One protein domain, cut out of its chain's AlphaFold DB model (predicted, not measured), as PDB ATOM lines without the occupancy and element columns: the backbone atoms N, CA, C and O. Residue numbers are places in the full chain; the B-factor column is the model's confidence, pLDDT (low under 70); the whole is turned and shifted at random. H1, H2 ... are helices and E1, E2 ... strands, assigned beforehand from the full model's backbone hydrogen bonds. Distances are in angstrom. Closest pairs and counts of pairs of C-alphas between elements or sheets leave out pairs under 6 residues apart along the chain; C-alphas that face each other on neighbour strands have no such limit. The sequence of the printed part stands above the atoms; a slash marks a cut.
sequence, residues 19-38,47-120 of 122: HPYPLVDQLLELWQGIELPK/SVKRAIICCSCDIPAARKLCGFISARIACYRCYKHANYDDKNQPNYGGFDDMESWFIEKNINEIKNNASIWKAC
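What this domain is: This is residues 19 to 38 and 47 to 120 of the 122 residues of an uncharacterized protein of Rhizophagus clarus (UniProt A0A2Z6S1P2). The model is an open, loosely strung chain: a loop-rich part with H2, H3 and the long stretch of residues 67 to 97, from which H4 sticks out as a free helical arm with residues 106 to 120. H1 and the short strand E1 form another arm, joined to H2 by the drawn-out residues 47 to 58. The printed part has 94 residues, with four named helices and one named strand in the order H1, E1, H2, H3, H4; the class is mostly helix, though under half of the residues are in named elements. The whole is loose, with a radius of gyration of the C-alphas of 17.8 A and spans of 44 by 33 by 33 A.

How they stand to each other: H4, residues 107 to 119, touches no helix. H3, residues 98 to 101, is apart from H4, though a tight link of 5 residues joins them. H2, residues 59 to 66, is apart from H3 and H4. H1, residues 21 to 32, is apart from these three helices. E1, residues 34 to 36, and H1 meet only through their link. E1 pairs with no named strand, but its residues 34 to 35 pair with residues 47 to 48, antiparallel. Residues 83 to 84 and 90 to 91 also pair, antiparallel. In H1, H2 and H4 every O i to N i+4 pair is within hydrogen-bond range; H3 is too short for such a pair.

Where its parts are: H4 measures 18.7 A from first to last C-alpha and ends with C-alpha 119 at (278.224, 174.726, 320.069). H1 measures 16.6 A and begins with C-alpha 21 at (273.930, 209.236, 322.307). H2 measures 10.1 A, H3 5.3 A and E1 6.3 A.

The domain as a whole: The C-alphas farthest apart, those of Lys 38 and Asp 96, are 50.4 A apart. Residues 39 to 46 are not printed, and C-alphas 38 and 47 are 11.0 A apart across this cut. The link from H2 to H3, 31 residues, is long. The pLDDT is under 70 at residues 19 to 21, 63 and 66 to 79.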
ATOM      1  N   HIS A  19     275.015 210.119 316.183       58.94
ATOM      2  CA  HIS A  19     274.578 209.451 317.417       58.94
ATOM      3  C   HIS A  19     275.514 208.456 318.139       58.94
ATOM      4  O   HIS A  19     275.253 207.257 318.179       58.94
ATOM      5  N   PRO A  20     276.489 208.966 318.918       57.19
ATOM      6  CA  PRO A  20     276.986 208.264 320.105       57.19
ATOM      7  C   PRO A  20     275.986 208.277 321.281       57.19
ATOM      8  O   PRO A  20     276.214 207.583 322.264       57.19
ATOM      9  N   TYR A  21     274.891 209.047 321.206       61.75
ATOM     10  CA  TYR A  21     273.930 209.236 322.307       61.75
ATOM     11  C   TYR A  21     273.392 207.923 322.899       61.75
ATOM     12  O   TYR A  21     273.550 207.730 324.101       61.75
ATOM     13  N   PRO A  22     272.895 206.961 322.087       74.88
ATOM     14  CA  PRO A  22     272.394 205.694 322.620       74.88
ATOM     15  C   PRO A  22     273.461 204.897 323.377       74.88
ATOM     16  O   PRO A  22     273.154 204.192 324.330       74.88
ATOM     17  N   LEU A  23     274.727 205.020 322.965       80.62
ATOM     18  CA  LEU A  23     275.837 204.352 323.630       80.62
ATOM     19  C   LEU A  23     276.191 205.052 324.946       80.62
ATOM     20  O   LEU A  23     276.422 204.381 325.943       80.62
ATOM     21  N   VAL A  24     276.226 206.385 324.970       82.31
ATOM     22  CA  VAL A  24     276.513 207.149 326.195       82.31
ATOM     23  C   VAL A  24     275.458 206.868 327.267       82.31
ATOM     24  O   VAL A  24     275.825 206.606 328.411       82.31
ATOM     25  N   ASP A  25     274.180 206.831 326.893       85.56
ATOM     26  CA  ASP A  25     273.084 206.557 327.827       85.56
ATOM     27  C   ASP A  25     273.186 205.144 328.427       85.56
ATOM     28  O   ASP A  25     273.109 204.981 329.645       85.56
ATOM     29  N   GLN A  26     273.478 204.131 327.602       83.75
ATOM     30  CA  GLN A  26     273.717 202.756 328.066       83.75
ATOM     31  C   GLN A  26     274.903 202.660 329.038       83.75
ATOM     32  O   GLN A  26     274.882 201.890 330.000       83.75
ATOM     33  N   LEU A  27     275.963 203.431 328.796       85.56
ATOM     34  CA  LEU A  27     277.137 203.450 329.666       85.56
ATOM     35  C   LEU A  27     276.853 204.144 330.996       85.56
ATOM     36  O   LEU A  27     277.342 203.691 332.032       85.56
ATOM     37  N   LEU A  28     276.052 205.208 330.981       88.00
ATOM     38  CA  LEU A  28     275.596 205.878 332.195       88.00
ATOM     39  C   LEU A  28     274.681 204.971 333.026       88.00
ATOM     40  O   LEU A  28     274.851 204.908 334.243       88.00
ATOM     41  N   GLU A  29     273.780 204.221 332.390       89.12
ATOM     42  CA  GLU A  29     272.940 203.222 333.063       89.12
ATOM     43  C   GLU A  29     273.800 202.149 333.750       89.12
ATOM     44  O   GLU A  29     273.639 201.860 334.938       89.12
ATOM     45  N   LEU A  30     274.797 201.621 333.040       88.50
ATOM     46  CA  LEU A  30     275.746 200.659 333.594       88.50
ATOM     47  C   LEU A  30     276.601 201.233 334.733       88.50
ATOM     48  O   LEU A  30     276.959 200.492 335.652       88.50
ATOM     49  N   TRP A  31     276.940 202.522 334.690       89.88
ATOM     50  CA  TRP A  31     277.676 203.197 335.760       89.88
ATOM     51  C   TRP A  31     276.823 203.370 337.024       89.88
ATOM     52  O   TRP A  31     277.292 203.121 338.140       89.88
ATOM     53  N   GLN A  32     275.556 203.759 336.854       90.50
ATOM     54  CA  GLN A  32     274.591 203.848 337.954       90.50
ATOM     55  C   GLN A  32     274.343 202.468 338.577       90.50
ATOM     56  O   GLN A  32     274.347 202.337 339.807       90.50
ATOM     57  N   GLY A  33     274.267 201.441 337.730       89.69
ATOM     58  CA  GLY A  33     274.137 200.037 338.089       89.69
ATOM     59  C   GLY A  33     272.806 199.452 337.641       89.69
ATOM     60  O   GLY A  33     271.761 200.073 337.803       89.69
ATOM     61  N   ILE A  34     272.856 198.231 337.114       89.12
ATOM     62  CA  ILE A  34     271.678 197.490 336.659       89.12
ATOM     63  C   ILE A  34     271.380 196.376 337.658       89.12
ATOM     64  O   ILE A  34     272.264 195.595 338.019       89.12
ATOM     65  N   GLU A  35     270.127 196.288 338.093       90.12
ATOM     66  CA  GLU A  35     269.647 195.192 338.929       90.12
ATOM     67  C   GLU A  35     269.375 193.958 338.074       90.12
ATOM     68  O   GLU A  35     268.530 193.973 337.175       90.12
ATOM     69  N   LEU A  36     270.072 192.867 338.370       86.44
ATOM     70  CA  LEU A  36     269.795 191.599 337.718       86.44
ATOM     71  C   LEU A  36     268.447 191.041 338.202       86.44
ATOM     72  O   LEU A  36     268.135 191.108 339.400       86.44
ATOM     73  N   PRO A  37     267.644 190.460 337.293       83.75
ATOM     74  CA  PRO A  37     266.404 189.806 337.672       83.75
ATOM     75  C   PRO A  37     266.695 188.634 338.611       83.75
ATOM     76  O   PRO A  37     267.723 187.962 338.510       83.75
ATOM     77  N   LYS A  38     265.761 188.378 339.529       85.25
ATOM     78  CA  LYS A  38     265.837 187.212 340.410       85.25
ATOM     79  C   LYS A  38     265.761 185.948 339.565       85.25
ATOM     80  O   LYS A  38     264.911 185.846 338.680       85.25
ATOM     81  N   SER A  47     273.019 194.009 342.116       87.62
ATOM     82  CA  SER A  47     273.385 195.164 341.301       87.62
ATOM     83  C   SER A  47     274.715 194.913 340.591       87.62
ATOM     84  O   SER A  47     275.715 194.605 341.250       87.62
ATOM     85  N   VAL A  48     274.767 195.096 339.276       86.38
ATOM     86  CA  VAL A  48     276.015 195.080 338.502       86.38
ATOM     87  C   VAL A  48     276.305 196.485 338.001       86.38
ATOM     88  O   VAL A  48     275.489 197.078 337.302       86.38
ATOM     89  N   LYS A  49     277.495 196.996 338.323       91.44
ATOM     90  CA  LYS A  49     278.022 198.250 337.777       91.44
ATOM     91  C   LYS A  49     279.135 197.956 336.786       91.44
ATOM     92  O   LYS A  49     279.913 197.023 336.996       91.44
ATOM     93  N   ARG A  50     279.238 198.744 335.717       84.62
ATOM     94  CA  ARG A  50     280.389 198.711 334.804       84.62
ATOM     95  C   ARG A  50     280.964 200.107 334.624       84.62
ATOM     96  O   ARG A  50     280.243 201.096 334.614       84.62
ATOM     97  N   ALA A  51     282.278 200.151 334.455       83.19
ATOM     98  CA  ALA A  51     283.041 201.355 334.184       83.19
ATOM     99  C   ALA A  51     283.838 201.169 332.891       83.19
ATOM    100  O   ALA A  51     284.307 200.064 332.608       83.19
ATOM    101  N   ILE A  52     284.012 202.248 332.131       79.94
ATOM    102  CA  ILE A  52     284.959 202.294 331.016       79.94
ATOM    103  C   ILE A  52     286.192 203.058 331.471       79.94
ATOM    104  O   ILE A  52     286.086 204.164 331.996       79.94
ATOM    105  N   ILE A  53     287.361 202.474 331.228       79.50
ATOM    106  CA  ILE A  53     288.650 203.127 331.431       79.50
ATOM    107  C   ILE A  53     289.244 203.402 330.053       79.50
ATOM    108  O   ILE A  53     289.496 202.480 329.277       79.50
ATOM    109  N   CYS A  54     289.470 204.677 329.743       75.25
ATOM    110  CA  CYS A  54     290.173 205.079 328.530       75.25
ATOM    111  C   CYS A  54     291.687 204.993 328.764       75.25
ATOM    112  O   CYS A  54     292.295 205.923 329.290       75.25
ATOM    113  N   CYS A  55     292.303 203.878 328.367       75.44
ATOM    114  CA  CYS A  55     293.758 203.730 328.323       75.44
ATOM    115  C   CYS A  55     294.312 204.425 327.053       75.44
ATOM    116  O   CYS A  55     294.104 203.915 325.954       75.44
ATOM    117  N   SER A  56     295.038 205.547 327.169       79.81
ATOM    118  CA  SER A  56     295.853 206.085 326.059       79.81
ATOM    119  C   SER A  56     297.315 205.725 326.292       79.81
ATOM    120  O   SER A  56     297.987 206.304 327.140       79.81
ATOM    121  N   CYS A  57     297.779 204.698 325.597       78.88
ATOM    122  CA  CYS A  57     299.133 204.173 325.715       78.88
ATOM    123  C   CYS A  57     299.494 203.432 324.423       78.88
ATOM    124  O   CYS A  57     298.629 203.224 323.566       78.88
ATOM    125  N   ASP A  58     300.768 203.077 324.255       77.62
ATOM    126  CA  ASP A  58     301.178 202.254 323.121       77.62
ATOM    127  C   ASP A  58     300.484 200.878 323.148       77.62
ATOM    128  O   ASP A  58     299.913 200.444 324.153       77.62
ATOM    129  N   ILE A  59     300.485 200.192 322.003       70.81
ATOM    130  CA  ILE A  59     299.807 198.898 321.855       70.81
ATOM    131  C   ILE A  59     300.275 197.887 322.926       70.81
ATOM    132  O   ILE A  59     299.410 197.256 323.537       70.81
ATOM    133  N   PRO A  60     301.581 197.728 323.221       70.19
ATOM    134  CA  PRO A  60     302.043 196.839 324.290       70.19
ATOM    135  C   PRO A  60     301.478 197.182 325.676       70.19
ATOM    136  O   PRO A  60     300.989 196.288 326.377       70.19
ATOM    137  N   ALA A  61     301.499 198.453 326.077       72.06
ATOM    138  CA  ALA A  61     300.989 198.899 327.369       72.06
ATOM    139  C   ALA A  61     299.464 198.753 327.464       72.06
ATOM    140  O   ALA A  61     298.965 198.267 328.482       72.06
ATOM    141  N   ALA A  62     298.725 199.056 326.393       74.62
ATOM    142  CA  ALA A  62     297.271 198.896 326.354       74.62
ATOM    143  C   ALA A  62     296.863 197.436 326.570       74.62
ATOM    144  O   ALA A  62     295.870 197.149 327.229       74.62
ATOM    145  N   ARG A  63     297.655 196.491 326.065       69.50
ATOM    146  CA  ARG A  63     297.395 195.055 326.233       69.50
ATOM    147  C   ARG A  63     297.664 194.570 327.652       69.50
ATOM    148  O   ARG A  63     296.968 193.669 328.104       69.50
ATOM    149  N   LYS A  64     298.638 195.159 328.348       72.75
ATOM    150  CA  LYS A  64     298.906 194.865 329.764       72.75
ATOM    151  C   LYS A  64     297.858 195.492 330.688       72.75
ATOM    152  O   LYS A  64     297.449 194.858 331.649       72.75
ATOM    153  N   LEU A  65     297.436 196.723 330.393       70.50
ATOM    154  CA  LEU A  65     296.509 197.503 331.223       70.50
ATOM    155  C   LEU A  65     295.040 197.134 330.997       70.50
ATOM    156  O   LEU A  65     294.272 196.998 331.942       70.50
ATOM    157  N   CYS A  66     294.656 197.017 329.730       67.38
ATOM    158  CA  CYS A  66     293.276 196.922 329.269       67.38
ATOM    159  C   CYS A  66     292.983 195.548 328.597       67.38
ATOM    160  O   CYS A  66     291.847 195.280 328.205       67.38
ATOM    161  N   GLY A  67     293.978 194.662 328.440       62.66
ATOM    162  CA  GLY A  67     293.796 193.321 327.874       62.66
ATOM    163  C   GLY A  67     293.377 192.286 328.921       62.66
ATOM    164  O   GLY A  67     293.857 192.287 330.048       62.66
ATOM    165  N   PHE A  68     292.484 191.368 328.542       56.81
ATOM    166  CA  PHE A  68     292.124 190.224 329.384       56.81
ATOM    167  C   PHE A  68     293.371 189.377 329.700       56.81
ATOM    168  O   PHE A  68     294.087 188.960 328.788       56.81
ATOM    169  N   ILE A  69     293.586 189.060 330.982       49.56
ATOM    170  CA  ILE A  69     294.715 188.253 331.495       49.56
ATOM    171  C   ILE A  69     294.819 186.867 330.812       49.56
ATOM    172  O   ILE A  69     295.887 186.265 330.795       49.56
ATOM    173  N   SER A  70     293.755 186.369 330.164       50.12
ATOM    174  CA  SER A  70     293.760 185.081 329.447       50.12
ATOM    175  C   SER A  70     294.151 185.153 327.962       50.12
ATOM    176  O   SER A  70     293.980 184.164 327.242       50.12
ATOM    177  N   ALA A  71     294.608 186.297 327.450       49.47
ATOM    178  CA  ALA A  71     294.767 186.516 326.014       49.47
ATOM    179  C   ALA A  71     296.008 185.811 325.424       49.47
ATOM    180  O   ALA A  71     296.953 186.456 324.970       49.47
ATOM    181  N   ARG A  72     295.961 184.471 325.337       57.25
ATOM    182  CA  ARG A  72     296.773 183.678 324.393       57.25
ATOM    183  C   ARG A  72     296.702 184.265 322.991       57.25
ATOM    184  O   ARG A  72     297.681 184.225 322.264       57.25
ATOM    185  N   ILE A  73     295.540 184.787 322.605       59.78
ATOM    186  CA  ILE A  73     295.359 185.538 321.367       59.78
ATOM    187  C   ILE A  73     295.672 186.987 321.676       59.78
ATOM    188  O   ILE A  73     294.851 187.708 322.241       59.78
ATOM    189  N   ALA A  74     296.869 187.410 321.291       58.16
ATOM    190  CA  ALA A  74     297.268 188.777 321.475       58.16
ATOM    191  C   ALA A  74     296.311 189.681 320.671       58.16
ATOM    192  O   ALA A  74     295.785 190.681 321.164       58.16
ATOM    193  N   CYS A  75     296.005 189.311 319.440       64.69
ATOM    194  CA  CYS A  75     295.281 190.177 318.534       64.69
ATOM    195  C   CYS A  75     294.232 189.393 317.766       64.69
ATOM    196  O   CYS A  75     294.558 188.559 316.924       64.69
ATOM    197  N   TYR A  76     292.959 189.708 318.006       65.00
ATOM    198  CA  TYR A  76     291.875 189.043 317.289       65.00
ATOM    199  C   TYR A  76     291.922 189.325 315.784       65.00
ATOM    200  O   TYR A  76     291.391 188.528 315.023       65.00
ATOM    201  N   ARG A  77     292.540 190.430 315.338       63.53
ATOM    202  CA  ARG A  77     292.687 190.761 313.911       63.53
ATOM    203  C   ARG A  77     293.887 190.084 313.259       63.53
ATOM    204  O   ARG A  77     293.766 189.652 312.127       63.53
ATOM    205  N   CYS A  78     294.994 189.959 313.983       66.19
ATOM    206  CA  CYS A  78     296.301 189.679 313.402       66.19
ATOM    207  C   CYS A  78     296.883 188.295 313.707       66.19
ATOM    208  O   CYS A  78     298.050 188.060 313.430       66.19
ATOM    209  N   TYR A  79     296.103 187.381 314.302       65.62
ATOM    210  CA  TYR A  79     296.517 186.015 314.679       65.62
ATOM    211  C   TYR A  79     297.776 185.917 315.566       65.62
ATOM    212  O   TYR A  79     298.162 184.819 315.953       65.62
ATOM    213  N   LYS A  80     298.402 187.035 315.957       70.50
ATOM    214  CA  LYS A  80     299.517 187.024 316.899       70.50
ATOM    215  C   LYS A  80     299.053 186.455 318.228       70.50
ATOM    216  O   LYS A  80     298.036 186.877 318.791       70.50
ATOM    217  N   HIS A  81     299.856 185.532 318.728       71.00
ATOM    218  CA  HIS A  81     299.743 184.976 320.058       71.00
ATOM    219  C   HIS A  81     300.783 185.621 320.968       71.00
ATOM    220  O   HIS A  81     301.843 186.037 320.500       71.00
ATOM    221  N   ALA A  82     300.461 185.759 322.254       70.69
ATOM    222  CA  ALA A  82     301.475 186.146 323.226       70.69
ATOM    223  C   ALA A  82     302.464 184.982 323.351       70.69
ATOM    224  O   ALA A  82     302.041 183.837 323.536       70.69
ATOM    225  N   ASN A  83     303.757 185.272 323.224       74.31
ATOM    226  CA  ASN A  83     304.787 184.286 323.536       74.31
ATOM    227  C   ASN A  83     304.802 184.044 325.047       74.31
ATOM    228  O   ASN A  83     304.265 184.847 325.807       74.31
ATOM    229  N   TYR A  84     305.415 182.954 325.490       78.06
ATOM    230  CA  TYR A  84     305.626 182.683 326.908       78.06
ATOM    231  C   TYR A  84     307.120 182.716 327.204       78.06
ATOM    232  O   TYR A  84     307.915 182.277 326.374       78.06
ATOM    233  N   ASP A  85     307.496 183.297 328.339       80.75
ATOM    234  CA  ASP A  85     308.876 183.241 328.819       80.75
ATOM    235  C   ASP A  85     309.197 181.874 329.451       80.75
ATOM    236  O   ASP A  85     308.326 181.012 329.600       80.75
ATOM    237  N   ASP A  86     310.449 181.686 329.869       83.38
ATOM    238  CA  ASP A  86     310.919 180.447 330.510       83.38
ATOM    239  C   ASP A  86     310.183 180.125 331.826       83.38
ATOM    240  O   ASP A  86     310.247 179.004 332.332       83.38
ATOM    241  N   LYS A  87     309.463 181.100 332.395       83.56
ATOM    242  CA  LYS A  87     308.639 180.963 333.603       83.56
ATOM    243  C   LYS A  87     307.160 180.750 333.270       83.56
ATOM    244  O   LYS A  87     306.319 180.823 334.169       83.56
ATOM    245  N   ASN A  88     306.838 180.484 332.003       78.56
ATOM    246  CA  ASN A  88     305.481 180.331 331.488       78.56
ATOM    247  C   ASN A  88     304.596 181.569 331.745       78.56
ATOM    248  O   ASN A  88     303.373 181.460 331.876       78.56
ATOM    249  N   GLN A  89     305.200 182.757 331.818       77.19
ATOM    250  CA  GLN A  89     304.483 184.024 331.895       77.19
ATOM    251  C   GLN A  89     304.262 184.593 330.491       77.19
ATOM    252  O   GLN A  89     305.151 184.496 329.642       77.19
ATOM    253  N   PRO A  90     303.097 185.209 330.220       73.38
ATOM    254  CA  PRO A  90     302.853 185.843 328.935       73.38
ATOM    255  C   PRO A  90     303.856 186.978 328.679       73.38
ATOM    256  O   PRO A  90     303.903 187.979 329.396       73.38
ATOM    257  N   ASN A  91     304.631 186.838 327.613       75.44
ATOM    258  CA  ASN A  91     305.493 187.867 327.067       75.44
ATOM    259  C   ASN A  91     304.712 188.688 326.029       75.44
ATOM    260  O   ASN A  91     304.323 188.200 324.966       75.44
ATOM    261  N   TYR A  92     304.499 189.962 326.357       70.75
ATOM    262  CA  TYR A  92     303.831 190.948 325.505       70.75
ATOM    263  C   TYR A  92     304.827 191.881 324.789       70.75
ATOM    264  O   TYR A  92     304.499 193.040 324.554       70.75
ATOM    265  N   GLY A  93     306.057 191.432 324.535       72.50
ATOM    266  CA  GLY A  93     307.051 192.107 323.690       72.50
ATOM    267  C   GLY A  93     307.234 191.404 322.337       72.50
ATOM    268  O   GLY A  93     306.467 190.508 321.996       72.50
ATOM    269  N   GLY A  94     308.268 191.788 321.575       72.62
ATOM    270  CA  GLY A  94     308.613 191.141 320.299       72.62
ATOM    271  C   GLY A  94     307.650 191.488 319.165       72.62
ATOM    272  O   GLY A  94     307.127 190.602 318.489       72.62
ATOM    273  N   PHE A  95     307.377 192.784 319.009       71.56
ATOM    274  CA  PHE A  95     306.394 193.308 318.064       71.56
ATOM    275  C   PHE A  95     307.007 194.093 316.901       71.56
ATOM    276  O   PHE A  95     306.342 194.915 316.270       71.56
ATOM    277  N   ASP A  96     308.279 193.829 316.622       76.69
ATOM    278  CA  ASP A  96     309.058 194.525 315.598       76.69
ATOM    279  C   ASP A  96     308.570 194.194 314.174       76.69
ATOM    280  O   ASP A  96     308.894 194.889 313.217       76.69
ATOM    281  N   ASP A  97     307.732 193.162 314.032       77.38
ATOM    282  CA  ASP A  97     307.164 192.659 312.782       77.38
ATOM    283  C   ASP A  97     305.742 193.187 312.491       77.38
ATOM    284  O   ASP A  97     304.999 192.544 311.749       77.38
ATOM    285  N   MET A  98     305.341 194.339 313.054       72.88
ATOM    286  CA  MET A  98     303.965 194.874 312.970       72.88
ATOM    287  C   MET A  98     303.395 194.956 311.546       72.88
ATOM    288  O   MET A  98     302.199 194.743 311.349       72.88
ATOM    289  N   GLU A  99     304.224 195.235 310.543       75.81
ATOM    290  CA  GLU A  99     303.791 195.305 309.140       75.81
ATOM    291  C   GLU A  99     303.210 193.975 308.635       75.81
ATOM    292  O   GLU A  99     302.289 193.967 307.821       75.81
ATOM    293  N   SER A 100     303.674 192.847 309.177       75.50
ATOM    294  CA  SER A 100     303.202 191.504 308.810       75.50
ATOM    295  C   SER A 100     301.887 191.102 309.487       75.50
ATOM    296  O   SER A 100     301.328 190.046 309.195       75.50
ATOM    297  N   TRP A 101     301.379 191.916 310.414       73.94
ATOM    298  CA  TRP A 101     300.260 191.532 311.273       73.94
ATOM    299  C   TRP A 101     298.906 191.638 310.586       73.94
ATOM    300  O   TRP A 101     297.967 190.924 310.940       73.94
ATOM    301  N   PHE A 102     298.757 192.546 309.630       72.50
ATOM    302  CA  PHE A 102     297.468 192.829 309.005       72.50
ATOM    303  C   PHE A 102     297.177 191.830 307.883       72.50
ATOM    304  O   PHE A 102     297.140 192.174 306.708       72.50
ATOM    305  N   ILE A 103     296.973 190.575 308.280       77.06
ATOM    306  CA  ILE A 103     296.619 189.473 307.391       77.06
ATOM    307  C   ILE A 103     295.106 189.496 307.164       77.06
ATOM    308  O   ILE A 103     294.318 189.515 308.117       77.06
ATOM    309  N   GLU A 104     294.693 189.491 305.898       75.94
ATOM    310  CA  GLU A 104     293.283 189.387 305.539       75.94
ATOM    311  C   GLU A 104     292.727 188.028 305.976       75.94
ATOM    312  O   GLU A 104     293.313 186.972 305.730       75.94
ATOM    313  N   LYS A 105     291.585 188.050 306.667       75.12
ATOM    314  CA  LYS A 105     291.001 186.835 307.224       75.12
ATOM    315  C   LYS A 105     290.088 186.140 306.235       75.12
ATOM    316  O   LYS A 105     289.215 186.765 305.636       75.12
ATOM    317  N   ASN A 106     290.179 184.814 306.198       84.25
ATOM    318  CA  ASN A 106     289.208 184.009 305.480       84.25
ATOM    319  C   ASN A 106     287.843 184.055 306.195       84.25
ATOM    320  O   ASN A 106     287.666 183.538 307.301       84.25
ATOM    321  N   ILE A 107     286.857 184.668 305.541       83.69
ATOM    322  CA  ILE A 107     285.501 184.844 306.081       83.69
ATOM    323  C   ILE A 107     284.838 183.497 306.403       83.69
ATOM    324  O   ILE A 107     284.107 183.394 307.392       83.69
ATOM    325  N   ASN A 108     285.087 182.459 305.602       90.38
ATOM    326  CA  ASN A 108     284.485 181.143 305.815       90.38
ATOM    327  C   ASN A 108     285.052 180.465 307.066       90.38
ATOM    328  O   ASN A 108     284.298 179.880 307.841       90.38
ATOM    329  N   GLU A 109     286.352 180.620 307.312       86.31
ATOM    330  CA  GLU A 109     287.003 180.119 308.524       86.31
ATOM    331  C   GLU A 109     286.451 180.814 309.777       86.31
ATOM    332  O   GLU A 109     286.089 180.150 310.748       86.31
ATOM    333  N   ILE A 110     286.289 182.143 309.733       82.81
ATOM    334  CA  ILE A 110     285.689 182.908 310.837       82.81
ATOM    335  C   ILE A 110     284.274 182.400 311.145       82.81
ATOM    336  O   ILE A 110     283.937 182.175 312.309       82.81
ATOM    337  N   LYS A 111     283.443 182.207 310.112       86.00
ATOM    338  CA  LYS A 111     282.067 181.705 310.264       86.00
ATOM    339  C   LYS A 111     282.028 180.293 310.851       86.00
ATOM    340  O   LYS A 111     281.177 180.010 311.700       86.00
ATOM    341  N   ASN A 112     282.950 179.427 310.433       91.19
ATOM    342  CA  ASN A 112     283.063 178.076 310.970       91.19
ATOM    343  C   ASN A 112     283.460 178.103 312.454       91.19
ATOM    344  O   ASN A 112     282.775 177.519 313.291       91.19
ATOM    345  N   ASN A 113     284.492 178.876 312.803       84.62
ATOM    346  CA  ASN A 113     284.949 179.030 314.185       84.62
ATOM    347  C   ASN A 113     283.845 179.592 315.093       84.62
ATOM    348  O   ASN A 113     283.650 179.091 316.197       84.62
ATOM    349  N   ALA A 114     283.078 180.581 314.623       82.50
ATOM    350  CA  ALA A 114     281.939 181.118 315.366       82.50
ATOM    351  C   ALA A 114     280.847 180.060 315.610       82.50
ATOM    352  O   ALA A 114     280.279 179.998 316.700       82.50
ATOM    353  N   SER A 115     280.580 179.205 314.619       90.19
ATOM    354  CA  SER A 115     279.629 178.092 314.753       90.19
ATOM    355  C   SER A 115     280.098 177.059 315.781       90.19
ATOM    356  O   SER A 115     279.302 176.631 316.616       90.19
ATOM    357  N   ILE A 116     281.391 176.715 315.771       88.44
ATOM    358  CA  ILE A 116     282.003 175.802 316.748       88.44
ATOM    359  C   ILE A 116     281.902 176.385 318.160       88.44
ATOM    360  O   ILE A 116     281.423 175.711 319.067       88.44
ATOM    361  N   TRP A 117     282.271 177.657 318.336       79.38
ATOM    362  CA  TRP A 117     282.175 178.351 319.625       79.38
ATOM    363  C   TRP A 117     280.748 178.379 320.172       79.38
ATOM    364  O   TRP A 117     280.545 178.169 321.363       79.38
ATOM    365  N   LYS A 118     279.751 178.593 319.308       83.38
ATOM    366  CA  LYS A 118     278.336 178.556 319.697       83.38
ATOM    367  C   LYS A 118     277.900 177.169 320.192       83.38
ATOM    368  O   LYS A 118     276.982 177.082 321.002       83.38
ATOM    369  N   ALA A 119     278.523 176.104 319.692       85.69
ATOM    370  CA  ALA A 119     278.224 174.726 320.069       85.69
ATOM    371  C   ALA A 119     279.008 174.243 321.304       85.69
ATOM    372  O   ALA A 119     278.669 173.198 321.864       85.69
ATOM    373  N   CYS A 120     280.036 174.976 321.745       84.31
ATOM    374  CA  CYS A 120     280.775 174.647 322.958       84.31
ATOM    375  C   CYS A 120     279.867 174.775 324.189       84.31
ATOM    376  O   CYS A 120     279.337 175.845 324.480       84.31
TER     377      CYS A 120